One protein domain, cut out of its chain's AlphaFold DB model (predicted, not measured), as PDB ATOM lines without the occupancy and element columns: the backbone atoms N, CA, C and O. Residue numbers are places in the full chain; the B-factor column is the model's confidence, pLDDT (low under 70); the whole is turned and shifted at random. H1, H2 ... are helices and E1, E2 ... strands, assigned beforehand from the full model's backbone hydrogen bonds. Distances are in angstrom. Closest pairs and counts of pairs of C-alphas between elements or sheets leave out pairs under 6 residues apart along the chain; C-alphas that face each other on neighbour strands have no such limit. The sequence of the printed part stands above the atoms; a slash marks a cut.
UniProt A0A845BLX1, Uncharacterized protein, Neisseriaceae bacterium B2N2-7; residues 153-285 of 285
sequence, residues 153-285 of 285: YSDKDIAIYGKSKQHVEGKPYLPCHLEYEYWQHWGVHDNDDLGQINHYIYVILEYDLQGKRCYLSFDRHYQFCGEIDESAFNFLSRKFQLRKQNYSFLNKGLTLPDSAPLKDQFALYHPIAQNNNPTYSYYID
ATOM      1  N   TYR A 153      35.252  36.014  12.406       97.50
ATOM      2  CA  TYR A 153      36.530  35.316  12.453       97.50
ATOM      3  C   TYR A 153      37.146  35.212  11.057       97.50
ATOM      4  O   TYR A 153      36.449  34.956  10.074       97.50
ATOM      5  N   SER A 154      38.455  35.410  11.001       97.62
ATOM      6  CA  SER A 154      39.299  35.266   9.814       97.62
ATOM      7  C   SER A 154      40.006  33.912   9.799       97.62
ATOM      8  O   SER A 154      39.932  33.146  10.762       97.62
ATOM      9  N   ASP A 155      40.727  33.608   8.723       97.56
ATOM     10  CA  ASP A 155      41.572  32.412   8.637       97.56
ATOM     11  C   ASP A 155      42.580  32.288   9.795       97.56
ATOM     12  O   ASP A 155      42.802  31.191  10.300       97.56
ATOM     13  N   LYS A 156      43.129  33.411  10.274       97.50
ATOM     14  CA  LYS A 156      44.057  33.470  11.418       97.50
ATOM     15  C   LYS A 156      43.425  33.089  12.750       97.50
ATOM     16  O   LYS A 156      44.145  32.725  13.676       97.50
ATOM     17  N   ASP A 157      42.107  33.215  12.861       96.81
ATOM     18  CA  ASP A 157      41.376  32.866  14.074       96.81
ATOM     19  C   ASP A 157      41.073  31.355  14.137       96.81
ATOM     20  O   ASP A 157      40.742  30.845  15.205       96.81
ATOM     21  N   ILE A 158      41.186  30.622  13.021       96.69
ATOM     22  CA  ILE A 158      40.904  29.183  12.976       96.69
ATOM     23  C   ILE A 158      42.145  28.396  13.387       96.69
ATOM     24  O   ILE A 158      43.173  28.397  12.708       96.69
ATOM     25  N   ALA A 159      42.008  27.640  14.467       95.19
ATOM     26  CA  ALA A 159      43.008  26.689  14.915       95.19
ATOM     27  C   ALA A 159      42.562  25.249  14.628       95.19
ATOM     28  O   ALA A 159      41.397  24.977  14.343       95.19
ATOM     29  N   ILE A 160      43.509  24.312  14.686       94.44
ATOM     30  CA  ILE A 160      43.258  22.881  14.485       94.44
ATOM     31  C   ILE A 160      43.716  22.145  15.737       94.44
ATOM     32  O   ILE A 160      44.822  22.381  16.231       94.44
ATOM     33  N   TYR A 161      42.872  21.261  16.263       91.50
ATOM     34  CA  TYR A 161      43.244  20.440  17.408       91.50
ATOM     35  C   TYR A 161      44.426  19.524  17.071       91.50
ATOM     36  O   TYR A 161      44.416  18.794  16.078       91.50
ATOM     37  N   GLY A 162      45.460  19.563  17.913       89.00
ATOM     38  CA  GLY A 162      46.623  18.687  17.796       89.00
ATOM     39  C   GLY A 162      46.356  17.269  18.311       89.00
ATOM     40  O   GLY A 162      45.339  16.997  18.945       89.00
ATOM     41  N   LYS A 163      47.337  16.381  18.114       85.44
ATOM     42  CA  LYS A 163      47.264  14.948  18.468       85.44
ATOM     43  C   LYS A 163      46.999  14.650  19.948       85.44
ATOM     44  O   LYS A 163      46.614  13.547  20.308       85.44
ATOM     45  N   SER A 164      47.226  15.624  20.829       81.06
ATOM     46  CA  SER A 164      46.983  15.488  22.270       81.06
ATOM     47  C   SER A 164      45.501  15.568  22.656       81.06
ATOM     48  O   SER A 164      45.169  15.324  23.814       81.06
ATOM     49  N   LYS A 165      44.605  15.918  21.723       79.69
ATOM     50  CA  LYS A 165      43.158  16.021  21.949       79.69
ATOM     51  C   LYS A 165      42.439  14.847  21.301       79.69
ATOM     52  O   LYS A 165      41.885  14.960  20.211       79.69
ATOM     53  N   GLN A 166      42.481  13.711  21.992       72.19
ATOM     54  CA  GLN A 166      41.770  12.499  21.587       72.19
ATOM     55  C   GLN A 166      40.284  12.836  21.326       72.19
ATOM     56  O   GLN A 166      39.704  13.643  22.050       72.19
ATOM     57  N   HIS A 167      39.706  12.267  20.260       80.75
ATOM     58  CA  HIS A 167      38.346  12.493  19.712       80.75
ATOM     59  C   HIS A 167      38.109  13.729  18.833       80.75
ATOM     60  O   HIS A 167      37.231  13.672  17.974       80.75
ATOM     61  N   VAL A 168      38.876  14.809  18.988       86.56
ATOM     62  CA  VAL A 168      38.750  16.014  18.136       86.56
ATOM     63  C   VAL A 168      40.017  16.326  17.352       86.56
ATOM     64  O   VAL A 168      40.092  17.361  16.698       86.56
ATOM     65  N   GLU A 169      41.014  15.439  17.393       90.31
ATOM     66  CA  GLU A 169      42.257  15.567  16.632       90.31
ATOM     67  C   GLU A 169      41.979  15.927  15.166       90.31
ATOM     68  O   GLU A 169      41.150  15.317  14.491       90.31
ATOM     69  N   GLY A 170      42.685  16.946  14.674       92.12
ATOM     70  CA  GLY A 170      42.561  17.411  13.300       92.12
ATOM     71  C   GLY A 170      41.319  18.257  13.023       92.12
ATOM     72  O   GLY A 170      41.245  18.831  11.942       92.12
ATOM     73  N   LYS A 171      40.373  18.406  13.960       93.81
ATOM     74  CA  LYS A 171      39.167  19.217  13.740       93.81
ATOM     75  C   LYS A 171      39.437  20.721  13.916       93.81
ATOM     76  O   LYS A 171      40.221  21.104  14.794       93.81
ATOM     77  N   PRO A 172      38.822  21.583  13.079       95.94
ATOM     78  CA  PRO A 172      38.990  23.030  13.165       95.94
ATOM     79  C   PRO A 172      38.144  23.630  14.293       95.94
ATOM     80  O   PRO A 172      36.992  23.250  14.478       95.94
ATOM     81  N   TYR A 173      38.669  24.611  15.018       94.44
ATOM     82  CA  TYR A 173      37.952  25.290  16.097       94.44
ATOM     83  C   TYR A 173      38.235  26.799  16.114       94.44
ATOM     84  O   TYR A 173      39.281  27.260  15.656       94.44
ATOM     85  N   LEU A 174      37.276  27.561  16.644       94.62
ATOM     86  CA  LEU A 174      37.362  28.996  16.903       94.62
ATOM     87  C   LEU A 174      37.719  29.260  18.374       94.62
ATOM     88  O   LEU A 174      37.413  28.418  19.224       94.62
ATOM     89  N   PRO A 175      38.279  30.437  18.716       91.12
ATOM     90  CA  PRO A 175      38.648  30.771  20.090       91.12
ATOM     91  C   PRO A 175      37.485  30.665  21.082       91.12
ATOM     92  O   PRO A 175      37.703  30.261  22.220       91.12
ATOM     93  N   CYS A 176      36.248  30.947  20.654       89.00
ATOM     94  CA  CYS A 176      35.068  30.811  21.508       89.00
ATOM     95  C   CYS A 176      34.859  29.378  22.015       89.00
ATOM     96  O   CYS A 176      34.383  29.218  23.129       89.00
ATOM     97  N   HIS A 177      35.250  28.331  21.273       88.44
ATOM     98  CA  HIS A 177      35.136  26.938  21.740       88.44
ATOM     99  C   HIS A 177      36.010  26.645  22.970       88.44
ATOM    100  O   HIS A 177      35.817  25.630  23.634       88.44
ATOM    101  N   LEU A 178      36.978  27.517  23.282       84.25
ATOM    102  CA  LEU A 178      37.811  27.402  24.476       84.25
ATOM    103  C   LEU A 178      37.175  28.043  25.723       84.25
ATOM    104  O   LEU A 178      37.706  27.881  26.819       84.25
ATOM    105  N   GLU A 179      36.055  28.756  25.586       81.25
ATOM    106  CA  GLU A 179      35.309  29.353  26.700       81.25
ATOM    107  C   GLU A 179      34.377  28.301  27.340       81.25
ATOM    108  O   GLU A 179      33.160  28.375  27.217       81.25
ATOM    109  N   TYR A 180      34.928  27.272  27.994       72.25
ATOM    110  CA  TYR A 180      34.133  26.117  28.467       72.25
ATOM    111  C   TYR A 180      33.014  26.496  29.423       72.25
ATOM    112  O   TYR A 180      31.902  25.997  29.283       72.25
ATOM    113  N   GLU A 181      33.295  27.400  30.365       69.69
ATOM    114  CA  GLU A 181      32.282  27.881  31.302       69.69
ATOM    115  C   GLU A 181      31.096  28.459  30.538       69.69
ATOM    116  O   GLU A 181      29.959  28.198  30.889       69.69
ATOM    117  N   TYR A 182      31.319  29.165  29.433       71.12
ATOM    118  CA  TYR A 182      30.214  29.655  28.626       71.12
ATOM    119  C   TYR A 182      29.368  28.520  28.047       71.12
ATOM    120  O   TYR A 182      28.157  28.534  28.243       71.12
ATOM    121  N   TRP A 183      29.981  27.526  27.399       72.69
ATOM    122  CA  TRP A 183      29.245  26.431  26.758       72.69
ATOM    123  C   TRP A 183      28.500  25.538  27.753       72.69
ATOM    124  O   TRP A 183      27.333  25.221  27.530       72.69
ATOM    125  N   GLN A 184      29.120  25.231  28.895       68.56
ATOM    126  CA  GLN A 184      28.544  24.370  29.934       68.56
ATOM    127  C   GLN A 184      27.247  24.906  30.525       68.56
ATOM    128  O   GLN A 184      26.402  24.135  30.972       68.56
ATOM    129  N   HIS A 185      27.067  26.225  30.556       65.00
ATOM    130  CA  HIS A 185      25.861  26.756  31.163       65.00
ATOM    131  C   HIS A 185      24.636  26.547  30.260       65.00
ATOM    132  O   HIS A 185      23.528  26.657  30.767       65.00
ATOM    133  N   TRP A 186      24.754  26.269  28.956       65.00
ATOM    134  CA  TRP A 186      23.623  26.345  28.014       65.00
ATOM    135  C   TRP A 186      22.683  25.135  27.940       65.00
ATOM    136  O   TRP A 186      21.642  25.260  27.289       65.00
ATOM    137  N   GLY A 187      22.943  24.047  28.669       51.62
ATOM    138  CA  GLY A 187      22.051  22.887  28.698       51.62
ATOM    139  C   GLY A 187      21.634  22.446  30.094       51.62
ATOM    140  O   GLY A 187      22.453  22.049  30.910       51.62
ATOM    141  N   VAL A 188      20.322  22.415  30.345       44.69
ATOM    142  CA  VAL A 188      19.732  21.708  31.504       44.69
ATOM    143  C   VAL A 188      19.792  20.179  31.301       44.69
ATOM    144  O   VAL A 188      19.707  19.411  32.257       44.69
ATOM    145  N   HIS A 189      19.989  19.746  30.051       45.88
ATOM    146  CA  HIS A 189      20.218  18.359  29.641       45.88
ATOM    147  C   HIS A 189      21.688  18.060  29.289       45.88
ATOM    148  O   HIS A 189      22.011  16.902  29.049       45.88
ATOM    149  N   ASP A 190      22.579  19.058  29.330       43.19
ATOM    150  CA  ASP A 190      23.993  18.927  28.926       43.19
ATOM    151  C   ASP A 190      24.915  18.649  30.131       43.19
ATOM    152  O   ASP A 190      26.107  18.947  30.104       43.19
ATOM    153  N   ASN A 191      24.377  18.061  31.209       42.97
ATOM    154  CA  ASN A 191      25.115  17.790  32.453       42.97
ATOM    155  C   ASN A 191      26.319  16.836  32.283       42.97
ATOM    156  O   ASN A 191      27.100  16.685  33.221       42.97
ATOM    157  N   ASP A 192      26.497  16.253  31.095       46.47
ATOM    158  CA  ASP A 192      27.599  15.347  30.763       46.47
ATOM    159  C   ASP A 192      28.631  15.958  29.790       46.47
ATOM    160  O   ASP A 192      29.587  15.275  29.409       46.47
ATOM    161  N   ASP A 193      28.493  17.230  29.384       49.94
ATOM    162  CA  ASP A 193      29.375  17.847  28.383       49.94
ATOM    163  C   ASP A 193      30.701  18.352  29.005       49.94
ATOM    164  O   ASP A 193      30.972  19.537  29.232       49.94
ATOM    165  N   LEU A 194      31.534  17.381  29.387       48.94
ATOM    166  CA  LEU A 194      32.813  17.572  30.068       48.94
ATOM    167  C   LEU A 194      33.958  17.820  29.059       48.94
ATOM    168  O   LEU A 194      34.777  16.945  28.780       48.94
ATOM    169  N   GLY A 195      34.076  19.057  28.563       55.75
ATOM    170  CA  GLY A 195      35.345  19.634  28.078       55.75
ATOM    171  C   GLY A 195      35.562  19.741  26.556       55.75
ATOM    172  O   GLY A 195      34.660  19.581  25.745       55.75
ATOM    173  N   GLN A 196      36.814  20.031  26.152       53.38
ATOM    174  CA  GLN A 196      37.267  20.287  24.760       53.38
ATOM    175  C   GLN A 196      36.896  19.222  23.713       53.38
ATOM    176  O   GLN A 196      37.048  19.455  22.517       53.38
ATOM    177  N   ILE A 197      36.456  18.048  24.154       57.84
ATOM    178  CA  ILE A 197      36.192  16.843  23.355       57.84
ATOM    179  C   ILE A 197      34.990  17.052  22.405       57.84
ATOM    180  O   ILE A 197      34.734  16.262  21.494       57.84
ATOM    181  N   ASN A 198      34.265  18.156  22.578       66.12
ATOM    182  CA  ASN A 198      32.898  18.285  22.113       66.12
ATOM    183  C   ASN A 198      32.602  19.575  21.326       66.12
ATOM    184  O   ASN A 198      31.510  19.706  20.790       66.12
ATOM    185  N   HIS A 199      33.571  20.468  21.109       83.94
ATOM    186  CA  HIS A 199      33.323  21.701  20.347       83.94
ATOM    187  C   HIS A 199      34.348  21.904  19.230       83.94
ATOM    188  O   HIS A 199      35.536  22.071  19.468       83.94
ATOM    189  N   TYR A 200      33.882  21.896  17.986       91.19
ATOM    190  CA  TYR A 200      34.662  22.194  16.784       91.19
ATOM    191  C   TYR A 200      33.708  22.674  15.692       91.19
ATOM    192  O   TYR A 200      32.527  22.344  15.738       91.19
ATOM    193  N   ILE A 201      34.201  23.424  14.701       94.50
ATOM    194  CA  ILE A 201      33.380  23.871  13.567       94.50
ATOM    195  C   ILE A 201      32.928  22.633  12.789       94.50
ATOM    196  O   ILE A 201      33.753  21.933  12.204       94.50
ATOM    197  N   TYR A 202      31.626  22.370  12.781       91.75
ATOM    198  CA  TYR A 202      31.046  21.192  12.140       91.75
ATOM    199  C   TYR A 202      30.265  21.551  10.880       91.75
ATOM    200  O   TYR A 202      30.401  20.890   9.850       91.75
ATOM    201  N   VAL A 203      29.465  22.618  10.944       91.62
ATOM    202  CA  VAL A 203      28.654  23.072   9.815       91.62
ATOM    203  C   VAL A 203      28.747  24.581   9.650       91.62
ATOM    204  O   VAL A 203      28.794  25.338  10.615       91.62
ATOM    205  N   ILE A 204      28.775  25.019   8.397       94.25
ATOM    206  CA  ILE A 204      28.754  26.424   8.007       94.25
ATOM    207  C   ILE A 204      27.487  26.655   7.191       94.25
ATOM    208  O   ILE A 204      27.248  25.969   6.196       94.25
ATOM    209  N   LEU A 205      26.682  27.627   7.603       91.50
ATOM    210  CA  LEU A 205      25.521  28.090   6.856       91.50
ATOM    211  C   LEU A 205      25.886  29.341   6.065       91.50
ATOM    212  O   LEU A 205      26.356  30.328   6.631       91.50
ATOM    213  N   GLU A 206      25.646  29.301   4.762       92.31
ATOM    214  CA  GLU A 206      25.773  30.463   3.888       92.31
ATOM    215  C   GLU A 206      24.427  31.175   3.767       92.31
ATOM    216  O   GLU A 206      23.393  30.530   3.624       92.31
ATOM    217  N   TYR A 207      24.449  32.501   3.810       90.06
ATOM    218  CA  TYR A 207      23.309  33.381   3.574       90.06
ATOM    219  C   TYR A 207      23.664  34.382   2.478       90.06
ATOM    220  O   TYR A 207      24.799  34.863   2.428       90.06
ATOM    221  N   ASP A 208      22.684  34.748   1.654       88.06
ATOM    222  CA  ASP A 208      22.789  35.892   0.750       88.06
ATOM    223  C   ASP A 208      22.149  37.122   1.405       88.06
ATOM    224  O   ASP A 208      20.943  37.167   1.642       88.06
ATOM    225  N   LEU A 209      22.980  38.114   1.721       88.69
ATOM    226  CA  LEU A 209      22.564  39.394   2.273       88.69
ATOM    227  C   LEU A 209      22.805  40.482   1.233       88.69
ATOM    228  O   LEU A 209      23.893  41.058   1.168       88.69
ATOM    229  N   GLN A 210      21.775  40.770   0.435       86.38
ATOM    230  CA  GLN A 210      21.801  41.818  -0.594       86.38
ATOM    231  C   GLN A 210      22.961  41.644  -1.597       86.38
ATOM    232  O   GLN A 210      23.673  42.596  -1.916       86.38
ATOM    233  N   GLY A 211      23.186  40.416  -2.071       84.75
ATOM    234  CA  GLY A 211      24.240  40.072  -3.026       84.75
ATOM    235  C   GLY A 211      25.602  39.796  -2.387       84.75
ATOM    236  O   GLY A 211      26.577  39.567  -3.104       84.75
ATOM    237  N   LYS A 212      25.707  39.819  -1.051       90.12
ATOM    238  CA  LYS A 212      26.928  39.463  -0.318       90.12
ATOM    239  C   LYS A 212      26.729  38.172   0.456       90.12
ATOM    240  O   LYS A 212      25.812  38.060   1.267       90.12
ATOM    241  N   ARG A 213      27.662  37.234   0.281       91.88
ATOM    242  CA  ARG A 213      27.682  35.992   1.056       91.88
ATOM    243  C   ARG A 213      28.072  36.262   2.506       91.88
ATOM    244  O   ARG A 213      28.974  37.048   2.802       91.88
ATOM    245  N   CYS A 214      27.377  35.596   3.410       93.50
ATOM    246  CA  CYS A 214      27.631  35.600   4.839       93.50
ATOM    247  C   CYS A 214      27.726  34.160   5.327       93.50
ATOM    248  O   CYS A 214      26.874  33.355   4.966       93.50
ATOM    249  N   TYR A 215      28.706  33.853   6.172       95.00
ATOM    250  CA  TYR A 215      28.956  32.499   6.652       95.00
ATOM    251  C   TYR A 215      28.809  32.444   8.169       95.00
ATOM    252  O   TYR A 215      29.533  33.119   8.895       95.00
ATOM    253  N   LEU A 216      27.861  31.648   8.650       94.31
ATOM    254  CA  LEU A 216      27.595  31.440  10.071       94.31
ATOM    255  C   LEU A 216      28.037  30.025  10.434       94.31
ATOM    256  O   LEU A 216      27.520  29.062   9.869       94.31
ATOM    257  N   SER A 217      29.014  29.895  11.327       94.00
ATOM    258  CA  SER A 217      29.532  28.601  11.765       94.00
ATOM    259  C   SER A 217      28.786  28.081  12.986       94.00
ATOM    260  O   SER A 217      28.399  28.840  13.878       94.00
ATOM    261  N   PHE A 218      28.629  26.765  13.027       90.44
ATOM    262  CA  PHE A 218      28.044  26.035  14.135       90.44
ATOM    263  C   PHE A 218      28.931  24.860  14.501       90.44
ATOM    264  O   PHE A 218      29.624  24.283  13.650       90.44
ATOM    265  N   ASP A 219      28.883  24.501  15.772       88.44
ATOM    266  CA  ASP A 219      29.600  23.346  16.269       88.44
ATOM    267  C   ASP A 219      28.857  22.023  16.010       88.44
ATOM    268  O   ASP A 219      27.785  21.982  15.396       88.44
ATOM    269  N   ARG A 220      29.442  20.909  16.463       83.56
ATOM    270  CA  ARG A 220      28.873  19.558  16.308       83.56
ATOM    271  C   ARG A 220      27.528  19.352  17.019       83.56
ATOM    272  O   ARG A 220      26.831  18.396  16.696       83.56
ATOM    273  N   HIS A 221      27.177  20.222  17.967       79.25
ATOM    274  CA  HIS A 221      25.893  20.241  18.669       79.25
ATOM    275  C   HIS A 221      24.910  21.226  18.028       79.25
ATOM    276  O   HIS A 221      23.840  21.492  18.574       79.25
ATOM    277  N   TYR A 222      25.256  21.762  16.852       80.31
ATOM    278  CA  TYR A 222      24.491  22.780  16.141       80.31
ATOM    279  C   TYR A 222      24.301  24.065  16.952       80.31
ATOM    280  O   TYR A 222      23.315  24.785  16.772       80.31
ATOM    281  N   GLN A 223      25.258  24.383  17.822       82.56
ATOM    282  CA  GLN A 223      25.292  25.642  18.550       82.56
ATOM    283  C   GLN A 223      26.024  26.683  17.706       82.56
ATOM    284  O   GLN A 223      27.077  26.406  17.132       82.56
ATOM    285  N   PHE A 224      25.459  27.886  17.590       87.94
ATOM    286  CA  PHE A 224      26.087  28.957  16.818       87.94
ATOM    287  C   PHE A 224      27.384  29.403  17.493       87.94
ATOM    288  O   PHE A 224      27.363  29.920  18.609       87.94
ATOM    289  N   CYS A 225      28.505  29.231  16.793       89.50
ATOM    290  CA  CYS A 225      29.838  29.561  17.291       89.50
ATOM    291  C   CYS A 225      30.453  30.793  16.610       89.50
ATOM    292  O   CYS A 225      31.605  31.131  16.859       89.50
ATOM    293  N   GLY A 226      29.669  31.512  15.800       93.31
ATOM    294  CA  GLY A 226      29.986  32.856  15.321       93.31
ATOM    295  C   GLY A 226      29.957  33.019  13.805       93.31
ATOM    296  O   GLY A 226      29.707  32.084  13.046       93.31
ATOM    297  N   GLU A 227      30.170  34.252  13.351       95.81
ATOM    298  CA  GLU A 227      30.285  34.567  11.928       95.81
ATOM    299  C   GLU A 227      31.739  34.391  11.475       95.81
ATOM    300  O   GLU A 227      32.662  34.851  12.147       95.81
ATOM    301  N   ILE A 228      31.960  33.773  10.317       97.38
ATOM    302  CA  ILE A 228      33.279  33.687   9.682       97.38
ATOM    303  C   ILE A 228      33.290  34.517   8.395       97.38
ATOM    304  O   ILE A 228      32.266  34.690   7.729       97.38
ATOM    305  N   ASP A 229      34.442  35.078   8.048       97.12
ATOM    306  CA  ASP A 229      34.611  35.780   6.781       97.12
ATOM    307  C   ASP A 229      34.956  34.824   5.623       97.12
ATOM    308  O   ASP A 229      35.077  33.605   5.773       97.12
ATOM    309  N   GLU A 230      35.092  35.387   4.423       96.69
ATOM    310  CA  GLU A 230      35.421  34.619   3.224       96.69
ATOM    311  C   GLU A 230      36.832  34.006   3.280       96.69
ATOM    312  O   GLU A 230      37.051  32.923   2.740       96.69
ATOM    313  N   SER A 231      37.789  34.640   3.970       97.94
ATOM    314  CA  SER A 231      39.139  34.088   4.143       97.94
ATOM    315  C   SER A 231      39.110  32.813   4.987       97.94
ATOM    316  O   SER A 231      39.698  31.803   4.594       97.94
ATOM    317  N   ALA A 232      38.345  32.827   6.080       97.94
ATOM    318  CA  ALA A 232      38.107  31.690   6.955       97.94
ATOM    319  C   ALA A 232      37.401  30.546   6.215       97.94
ATOM    320  O   ALA A 232      37.864  29.404   6.252       97.94
ATOM    321  N   PHE A 233      36.328  30.850   5.479       97.81
ATOM    322  CA  PHE A 233      35.629  29.854   4.665       97.81
ATOM    323  C   PHE A 233      36.562  29.211   3.625       97.81
ATOM    324  O   PHE A 233      36.644  27.985   3.523       97.81
ATOM    325  N   ASN A 234      37.339  30.022   2.903       97.56
ATOM    326  CA  ASN A 234      38.296  29.541   1.905       97.56
ATOM    327  C   ASN A 234      39.453  28.749   2.525       97.56
ATOM    328  O   ASN A 234      39.989  27.838   1.893       97.56
ATOM    329  N   PHE A 235      39.891  29.088   3.737       97.94
ATOM    330  CA  PHE A 235      40.849  28.278   4.487       97.94
ATOM    331  C   PHE A 235      40.271  26.892   4.789       97.94
ATOM    332  O   PHE A 235      40.899  25.889   4.443       97.94
ATOM    333  N   LEU A 236      39.055  26.827   5.341       97.69
ATOM    334  CA  LEU A 236      38.384  25.564   5.658       97.69
ATOM    335  C   LEU A 236      38.171  24.712   4.404       97.69
ATOM    336  O   LEU A 236      38.524  23.538   4.406       97.69
ATOM    337  N   SER A 237      37.710  25.313   3.303       96.12
ATOM    338  CA  SER A 237      37.494  24.610   2.031       96.12
ATOM    339  C   SER A 237      38.768  24.055   1.397       96.12
ATOM    340  O   SER A 237      38.690  23.107   0.621       96.12
ATOM    341  N   ARG A 238      39.929  24.663   1.663       96.75
ATOM    342  CA  ARG A 238      41.223  24.170   1.168       96.75
ATOM    343  C   ARG A 238      41.806  23.090   2.070       96.75
ATOM    344  O   ARG A 238      42.537  22.229   1.591       96.75
ATOM    345  N   LYS A 239      41.550  23.184   3.375       96.88
ATOM    346  CA  LYS A 239      42.163  22.322   4.388       96.88
ATOM    347  C   LYS A 239      41.357  21.051   4.659       96.88
ATOM    348  O   LYS A 239      41.955  20.043   5.025       96.88
ATOM    349  N   PHE A 240      40.043  21.108   4.468       96.31
ATOM    350  CA  PHE A 240      39.100  20.043   4.780       96.31
ATOM    351  C   PHE A 240      38.219  19.713   3.581       96.31
ATOM    352  O   PHE A 240      37.995  20.543   2.700       96.31
ATOM    353  N   GLN A 241      37.677  18.499   3.581       94.19
ATOM    354  CA  GLN A 241      36.617  18.137   2.656       94.19
ATOM    355  C   GLN A 241      35.309  18.776   3.133       94.19
ATOM    356  O   GLN A 241      34.850  18.516   4.243       94.19
ATOM    357  N   LEU A 242      34.728  19.636   2.291       92.94
ATOM    358  CA  LEU A 242      33.433  20.253   2.558       92.94
ATOM    359  C   LEU A 242      32.344  19.582   1.733       92.94
ATOM    360  O   LEU A 242      32.335  19.665   0.501       92.94
ATOM    361  N   ARG A 243      31.368  18.981   2.411       91.00
ATOM    362  CA  ARG A 243      30.157  18.482   1.764       91.00
ATOM    363  C   ARG A 243      29.120  19.597   1.690       91.00
ATOM    364  O   ARG A 243      28.513  19.963   2.697       91.00
ATOM    365  N   LYS A 244      28.911  20.123   0.482       90.44
ATOM    366  CA  LYS A 244      27.883  21.127   0.178       90.44
ATOM    367  C   LYS A 244      26.511  20.472   0.008       90.44
ATOM    368  O   LYS A 244      26.382  19.495  -0.726       90.44
ATOM    369  N   GLN A 245      25.482  21.058   0.612       82.50
ATOM    370  CA  GLN A 245      24.094  20.630   0.475       82.50
ATOM    371  C   GLN A 245      23.165  21.832   0.227       82.50
ATOM    372  O   GLN A 245      23.305  22.891   0.846       82.50
ATOM    373  N   ASN A 246      22.203  21.662  -0.690       70.31
ATOM    374  CA  ASN A 246      21.077  22.587  -0.855       70.31
ATOM    375  C   ASN A 246      20.170  22.467   0.370       70.31
ATOM    376  O   ASN A 246      19.836  21.357   0.783       70.31
ATOM    377  N   TYR A 247      19.809  23.597   0.966       60.62
ATOM    378  CA  TYR A 247      19.282  23.639   2.325       60.62
ATOM    379  C   TYR A 247      18.076  22.717   2.602       60.62
ATOM    380  O   TYR A 247      17.074  22.741   1.890       60.62
ATOM    381  N   SER A 248      18.157  21.979   3.720       50.06
ATOM    382  CA  SER A 248      17.072  21.204   4.346       50.06
ATOM    383  C   SER A 248      16.974  21.452   5.860       50.06
ATOM    384  O   SER A 248      16.564  20.573   6.615       50.06
ATOM    385  N   PHE A 249      17.385  22.624   6.350       52.25
ATOM    386  CA  PHE A 249      17.412  22.905   7.790       52.25
ATOM    387  C   PHE A 249      16.140  23.639   8.268       52.25
ATOM    388  O   PHE A 249      16.199  24.402   9.214       52.25
ATOM    389  N   LEU A 250      14.985  23.295   7.689       47.38
ATOM    390  CA  LEU A 250      13.619  23.736   8.014       47.38
ATOM    391  C   LEU A 250      13.296  25.226   7.826       47.38
ATOM    392  O   LEU A 250      14.075  26.129   8.126       47.38
ATOM    393  N   ASN A 251      12.080  25.435   7.321       41.28
ATOM    394  CA  ASN A 251      11.387  26.715   7.282       41.28
ATOM    395  C   ASN A 251      10.979  27.127   8.706       41.28
ATOM    396  O   ASN A 251      10.734  26.276   9.561       41.28
ATOM    397  N   LYS A 252      10.842  28.436   8.936       40.41
ATOM    398  CA  LYS A 252      10.291  29.017  10.168       40.41
ATOM    399  C   LYS A 252       9.008  28.278  10.602       40.41
ATOM    400  O   LYS A 252       8.036  28.275   9.853       40.41
ATOM    401  N   GLY A 253       8.998  27.691  11.804       42.53
ATOM    402  CA  GLY A 253       7.793  27.108  12.422       42.53
ATOM    403  C   GLY A 253       7.630  25.582  12.353       42.53
ATOM    404  O   GLY A 253       6.537  25.101  12.637       42.53
ATOM    405  N   LEU A 254       8.666  24.817  12.000       41.09
ATOM    406  CA  LEU A 254       8.641  23.352  12.090       41.09
ATOM    407  C   LEU A 254       9.441  22.877  13.309       41.09
ATOM    408  O   LEU A 254      10.626  23.171  13.415       41.09
ATOM    409  N   THR A 255       8.784  22.136  14.201       40.41
ATOM    410  CA  THR A 255       9.384  21.525  15.394       40.41
ATOM    411  C   THR A 255      10.473  20.533  14.988       40.41
ATOM    412  O   THR A 255      10.218  19.614  14.206       40.41
ATOM    413  N   LEU A 256      11.689  20.714  15.497       42.88
ATOM    414  CA  LEU A 256      12.795  19.778  15.291       42.88
ATOM    415  C   LEU A 256      12.819  18.669  16.346       42.88
ATOM    416  O   LEU A 256      12.237  18.837  17.414       42.88
ATOM    417  N   PRO A 257      13.517  17.550  16.070       38.41
ATOM    418  CA  PRO A 257      13.830  16.545  17.082       38.41
ATOM    419  C   PRO A 257      14.612  17.152  18.258       38.41
ATOM    420  O   PRO A 257      15.453  18.028  18.050       38.41
ATOM    421  N   ASP A 258      14.407  16.614  19.464       40.00
ATOM    422  CA  ASP A 258      14.994  17.084  20.735       40.00
ATOM    423  C   ASP A 258      16.540  17.139  20.766       40.00
ATOM    424  O   ASP A 258      17.130  17.727  21.667       40.00
ATOM    425  N   SER A 259      17.222  16.563  19.772       39.81
ATOM    426  CA  SER A 259      18.685  16.517  19.662       39.81
ATOM    427  C   SER A 259      19.346  17.788  19.097       39.81
ATOM    428  O   SER A 259      20.564  17.802  18.926       39.81
ATOM    429  N   ALA A 260      18.590  18.854  18.799       47.75
ATOM    430  CA  ALA A 260      19.125  20.132  18.298       47.75
ATOM    431  C   ALA A 260      18.525  21.370  19.016       47.75
ATOM    432  O   ALA A 260      17.948  22.248  18.363       47.75
ATOM    433  N   PRO A 261      18.663  21.481  20.352       47.06
ATOM    434  CA  PRO A 261      17.852  22.370  21.198       47.06
ATOM    435  C   PRO A 261      18.040  23.882  20.960       47.06
ATOM    436  O   PRO A 261      17.157  24.672  21.298       47.06
ATOM    437  N   LEU A 262      19.159  24.319  20.367       53.38
ATOM    438  CA  LEU A 262      19.475  25.748  20.179       53.38
ATOM    439  C   LEU A 262      19.204  26.282  18.768       53.38
ATOM    440  O   LEU A 262      19.256  27.494  18.537       53.38
ATOM    441  N   LYS A 263      18.866  25.409  17.822       60.03
ATOM    442  CA  LYS A 263      18.684  25.799  16.424       60.03
ATOM    443  C   LYS A 263      17.438  26.664  16.203       60.03
ATOM    444  O   LYS A 263      17.509  27.658  15.478       60.03
ATOM    445  N   ASP A 264      16.324  26.329  16.850       57.88
ATOM    446  CA  ASP A 264      15.085  27.111  16.738       57.88
ATOM    447  C   ASP A 264      15.236  28.491  17.379       57.88
ATOM    448  O   ASP A 264      14.782  29.499  16.838       57.88
ATOM    449  N   GLN A 265      15.959  28.564  18.497       68.69
ATOM    450  CA  GLN A 265      16.253  29.835  19.149       68.69
ATOM    451  C   GLN A 265      17.155  30.714  18.274       68.69
ATOM    452  O   GLN A 265      16.911  31.914  18.153       68.69
ATOM    453  N   PHE A 266      18.137  30.126  17.585       78.88
ATOM    454  CA  PHE A 266      18.979  30.867  16.652       78.88
ATOM    455  C   PHE A 266      18.164  31.536  15.536       78.88
ATOM    456  O   PHE A 266      18.321  32.732  15.299       78.88
ATOM    457  N   ALA A 267      17.252  30.804  14.890       74.12
ATOM    458  CA  ALA A 267      16.396  31.362  13.840       74.12
ATOM    459  C   ALA A 267      15.427  32.439  14.364       74.12
ATOM    460  O   ALA A 267      15.083  33.370  13.636       74.12
ATOM    461  N   LEU A 268      14.988  32.333  15.621       74.62
ATOM    462  CA  LEU A 268      14.086  33.307  16.238       74.62
ATOM    463  C   LEU A 268      14.780  34.619  16.611       74.62
ATOM    464  O   LEU A 268      14.169  35.680  16.471       74.62
ATOM    465  N   TYR A 269      16.025  34.557  17.089       81.00
ATOM    466  CA  TYR A 269      16.672  35.708  17.718       81.00
ATOM    467  C   TYR A 269      17.887  36.268  16.972       81.00
ATOM    468  O   TYR A 269      18.217  37.439  17.163       81.00
ATOM    469  N   HIS A 270      18.575  35.483  16.138       88.06
ATOM    470  CA  HIS A 270      19.761  35.974  15.440       88.06
ATOM    471  C   HIS A 270      19.363  36.895  14.269       88.06
ATOM    472  O   HIS A 270      18.669  36.430  13.359       88.06
ATOM    473  N   PRO A 271      19.829  38.162  14.197       88.81
ATOM    474  CA  PRO A 271      19.305  39.150  13.239       88.81
ATOM    475  C   PRO A 271      19.391  38.743  11.764       88.81
ATOM    476  O   PRO A 271      18.528  39.102  10.960       88.81
ATOM    477  N   ILE A 272      20.423  37.973  11.401       88.62
ATOM    478  CA  ILE A 272      20.584  37.445  10.041       88.62
ATOM    479  C   ILE A 272      19.559  36.342   9.761       88.62
ATOM    480  O   ILE A 272      18.871  36.403   8.746       88.62
ATOM    481  N   ALA A 273      19.422  35.370  10.664       85.00
ATOM    482  CA  ALA A 273      18.576  34.195  10.458       85.00
ATOM    483  C   ALA A 273      17.082  34.506  10.624       85.00
ATOM    484  O   ALA A 273      16.243  33.880   9.987       85.00
ATOM    485  N   GLN A 274      16.749  35.523  11.420       83.38
ATOM    486  CA  GLN A 274      15.375  35.982  11.611       83.38
ATOM    487  C   GLN A 274      14.746  36.519  10.314       83.38
ATOM    488  O   GLN A 274      13.536  36.396  10.116       83.38
ATOM    489  N   ASN A 275      15.566  37.122   9.447       82.44
ATOM    490  CA  ASN A 275      15.113  37.868   8.270       82.44
ATOM    491  C   ASN A 275      15.518  37.229   6.936       82.44
ATOM    492  O   ASN A 275      15.108  37.717   5.886       82.44
ATOM    493  N   ASN A 276      16.333  36.173   6.951       81.50
ATOM    494  CA  ASN A 276      16.885  35.572   5.742       81.50
ATOM    495  C   ASN A 276      16.891  34.052   5.861       81.50
ATOM    496  O   ASN A 276      17.124  33.507   6.937       81.50
ATOM    497  N   ASN A 277      16.714  33.378   4.727       77.81
ATOM    498  CA  ASN A 277      16.941  31.944   4.634       77.81
ATOM    499  C   ASN A 277      18.382  31.688   4.170       77.81
ATOM    500  O   ASN A 277      18.881  32.414   3.304       77.81
ATOM    501  N   PRO A 278      19.056  30.667   4.711       80.81
ATOM    502  CA  PRO A 278      20.356  30.256   4.204       80.81
ATOM    503  C   PRO A 278      20.241  29.682   2.785       80.81
ATOM    504  O   PRO A 278      19.252  29.040   2.427       80.81
ATOM    505  N   THR A 279      21.278  29.895   1.980       85.75
ATOM    506  CA  THR A 279      21.402  29.396   0.606       85.75
ATOM    507  C   THR A 279      21.937  27.966   0.579       85.75
ATOM    508  O   THR A 279      21.391  27.108  -0.115       85.75
ATOM    509  N   TYR A 280      22.977  27.686   1.368       87.25
ATOM    510  CA  TYR A 280      23.641  26.384   1.426       87.25
ATOM    511  C   TYR A 280      24.096  26.040   2.843       87.25
ATOM    512  O   TYR A 280      24.371  26.921   3.659       87.25
ATOM    513  N   SER A 281      24.238  24.741   3.101       88.88
ATOM    514  CA  SER A 281      25.008  24.221   4.229       88.88
ATOM    515  C   SER A 281      26.276  23.526   3.735       88.88
ATOM    516  O   SER A 281      26.275  22.847   2.705       88.88
ATOM    517  N   TYR A 282      27.366  23.704   4.476       92.19
ATOM    518  CA  TYR A 282      28.658  23.072   4.226       92.19
ATOM    519  C   TYR A 282      29.080  22.318   5.485       92.19
ATOM    520  O   TYR A 282      29.334  22.940   6.515       92.19
ATOM    521  N   TYR A 283      29.133  20.990   5.408       91.44
ATOM    522  CA  TYR A 283      29.586  20.130   6.504       91.44
ATOM    523  C   TYR A 283      31.079  19.841   6.365       91.44
ATOM    524  O   TYR A 283      31.540  19.579   5.252       91.44
ATOM    525  N   ILE A 284      31.810  19.898   7.478       92.56
ATOM    526  CA  ILE A 284      33.242  19.587   7.541       92.56
ATOM    527  C   ILE A 284      33.412  18.114   7.931       92.56
ATOM    528  O   ILE A 284      33.094  17.741   9.065       92.56
ATOM    529  N   ASP A 285      33.913  17.298   7.000       80.50
ATOM    530  CA  ASP A 285      34.152  15.860   7.219       80.50
ATOM    531  C   ASP A 285      35.428  15.567   8.037       80.50
ATOM    532  O   ASP A 285      36.376  16.391   8.078       80.50
TER     533      ASP A 285
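This is residues 153 to 285 of the 285 residues of an uncharacterized protein of Neisseriaceae bacterium B2N2-7 (UniProt A0A845BLX1). A strongly twisted antiparallel sheet of five strands runs through the domain, with one helix, H3, packed over one of its faces and a corner of two short helices, H4 and H5, on the far side of the sheet from H3. Long stretches with no named element make up much of the rest: residues 153 to 174 and 185 to 200 lie before and after the small helices H1 and H2, and residues 247 to 262 lead from E4 to H4. The printed part has 133 residues, with five named helices and five named strands in the order H1, H2, E1, E2, E3, H3, E4, H4, H5, E5, and the sheet's order is E3, E2, E1, E5, E4. The class is mixed, helices and strands, although under half of the residues, 65 of 133, are in named elements. The whole is compact, with a radius of gyration of the C-alphas of 14.7 A, and spans 42 by 37 by 21 A.

The sheet runs from edge strand E3, residues 224 to 228, through E2, residues 212 to 219, E1, residues 201 to 209, and E5, residues 278 to 284, to edge strand E4, residues 242 to 246. From edge to edge the strands' lines turn by 101 degrees. E1, E2 and E3 form a meander, each strand the antiparallel neighbour of the one before, and E1 and E2, like E2 and E3, are a hairpin. Between E1 and E2, N 205 and O 216 are within hydrogen-bond range at 2.8 A; between E3 and E2, N 217 and O 226 are at 2.9 A. E1 and E5 are antiparallel at 160 degrees, with N 204 and O 282 at 2.9 A, and E5 and E4 are antiparallel at 152 degrees, with N 245 and O 281 at 2.9 A. H3, residues 230 to 239, is on one face of the sheet at a height of 9.4 A, and the two make two layers, a helix over a sheet. It lies over E1 and E5, slantwise to the strands, at 39 degrees to E1 on the local plane. The closest C-alphas of H3 and E2 are those of Phe 233 and Tyr 215, 7.4 A apart. H5, residues 271 to 275, only grazes the sheet with its residues 272 to 275, and it touches H4, residues 263 to 269, only at the corner, where the C-alphas of Ala 267 and Ala 273 are closest at 4.9 A. H4 is not on the sheet. H1, residues 175 to 178, only grazes the sheet with its residues 175 to 177; its closest C-alpha to E3 is that of Cys 176, 6.8 A from that of Cys 225. H2, residues 180 to 184, is not on the sheet, and it is close to H1 but not clearly touching, with the C-alphas of His 177 and Trp 183 closest at 7.8 A. In H2, H3 and H4 every O i to N i+4 pair is within hydrogen-bond range; H5 has 0 of 1 such pairs but 1 of 2 O i to N i+3 pairs within range, and H1 is too short for an O i to N i+4 pair.

E1 begins at C-alpha 201 (33.380, 23.871, 13.567) and is 22.0 A long; E2 is 23.3 A, E5 17.1 A, H3 14.1 A and E4 13.0 A. H1 begins at C-alpha 175 (38.648, 30.771, 20.090), and E5 ends at C-alpha 284 (33.242, 19.587, 7.541).

The C-alphas of Ser 164 and Gln 210, 43.0 A apart, are the two farthest from each other. The printed part has no cut. The links from H2 to E1 and from E4 to H4 are long, 16 residues each, and the other links between named elements are tight. Residues 159 to 160 pair antiparallel with residues 172 to 173. The mean pLDDT of the printed part is 79.0; residue 181, residues 184 to 198 and residues 247 to 265 are under 70.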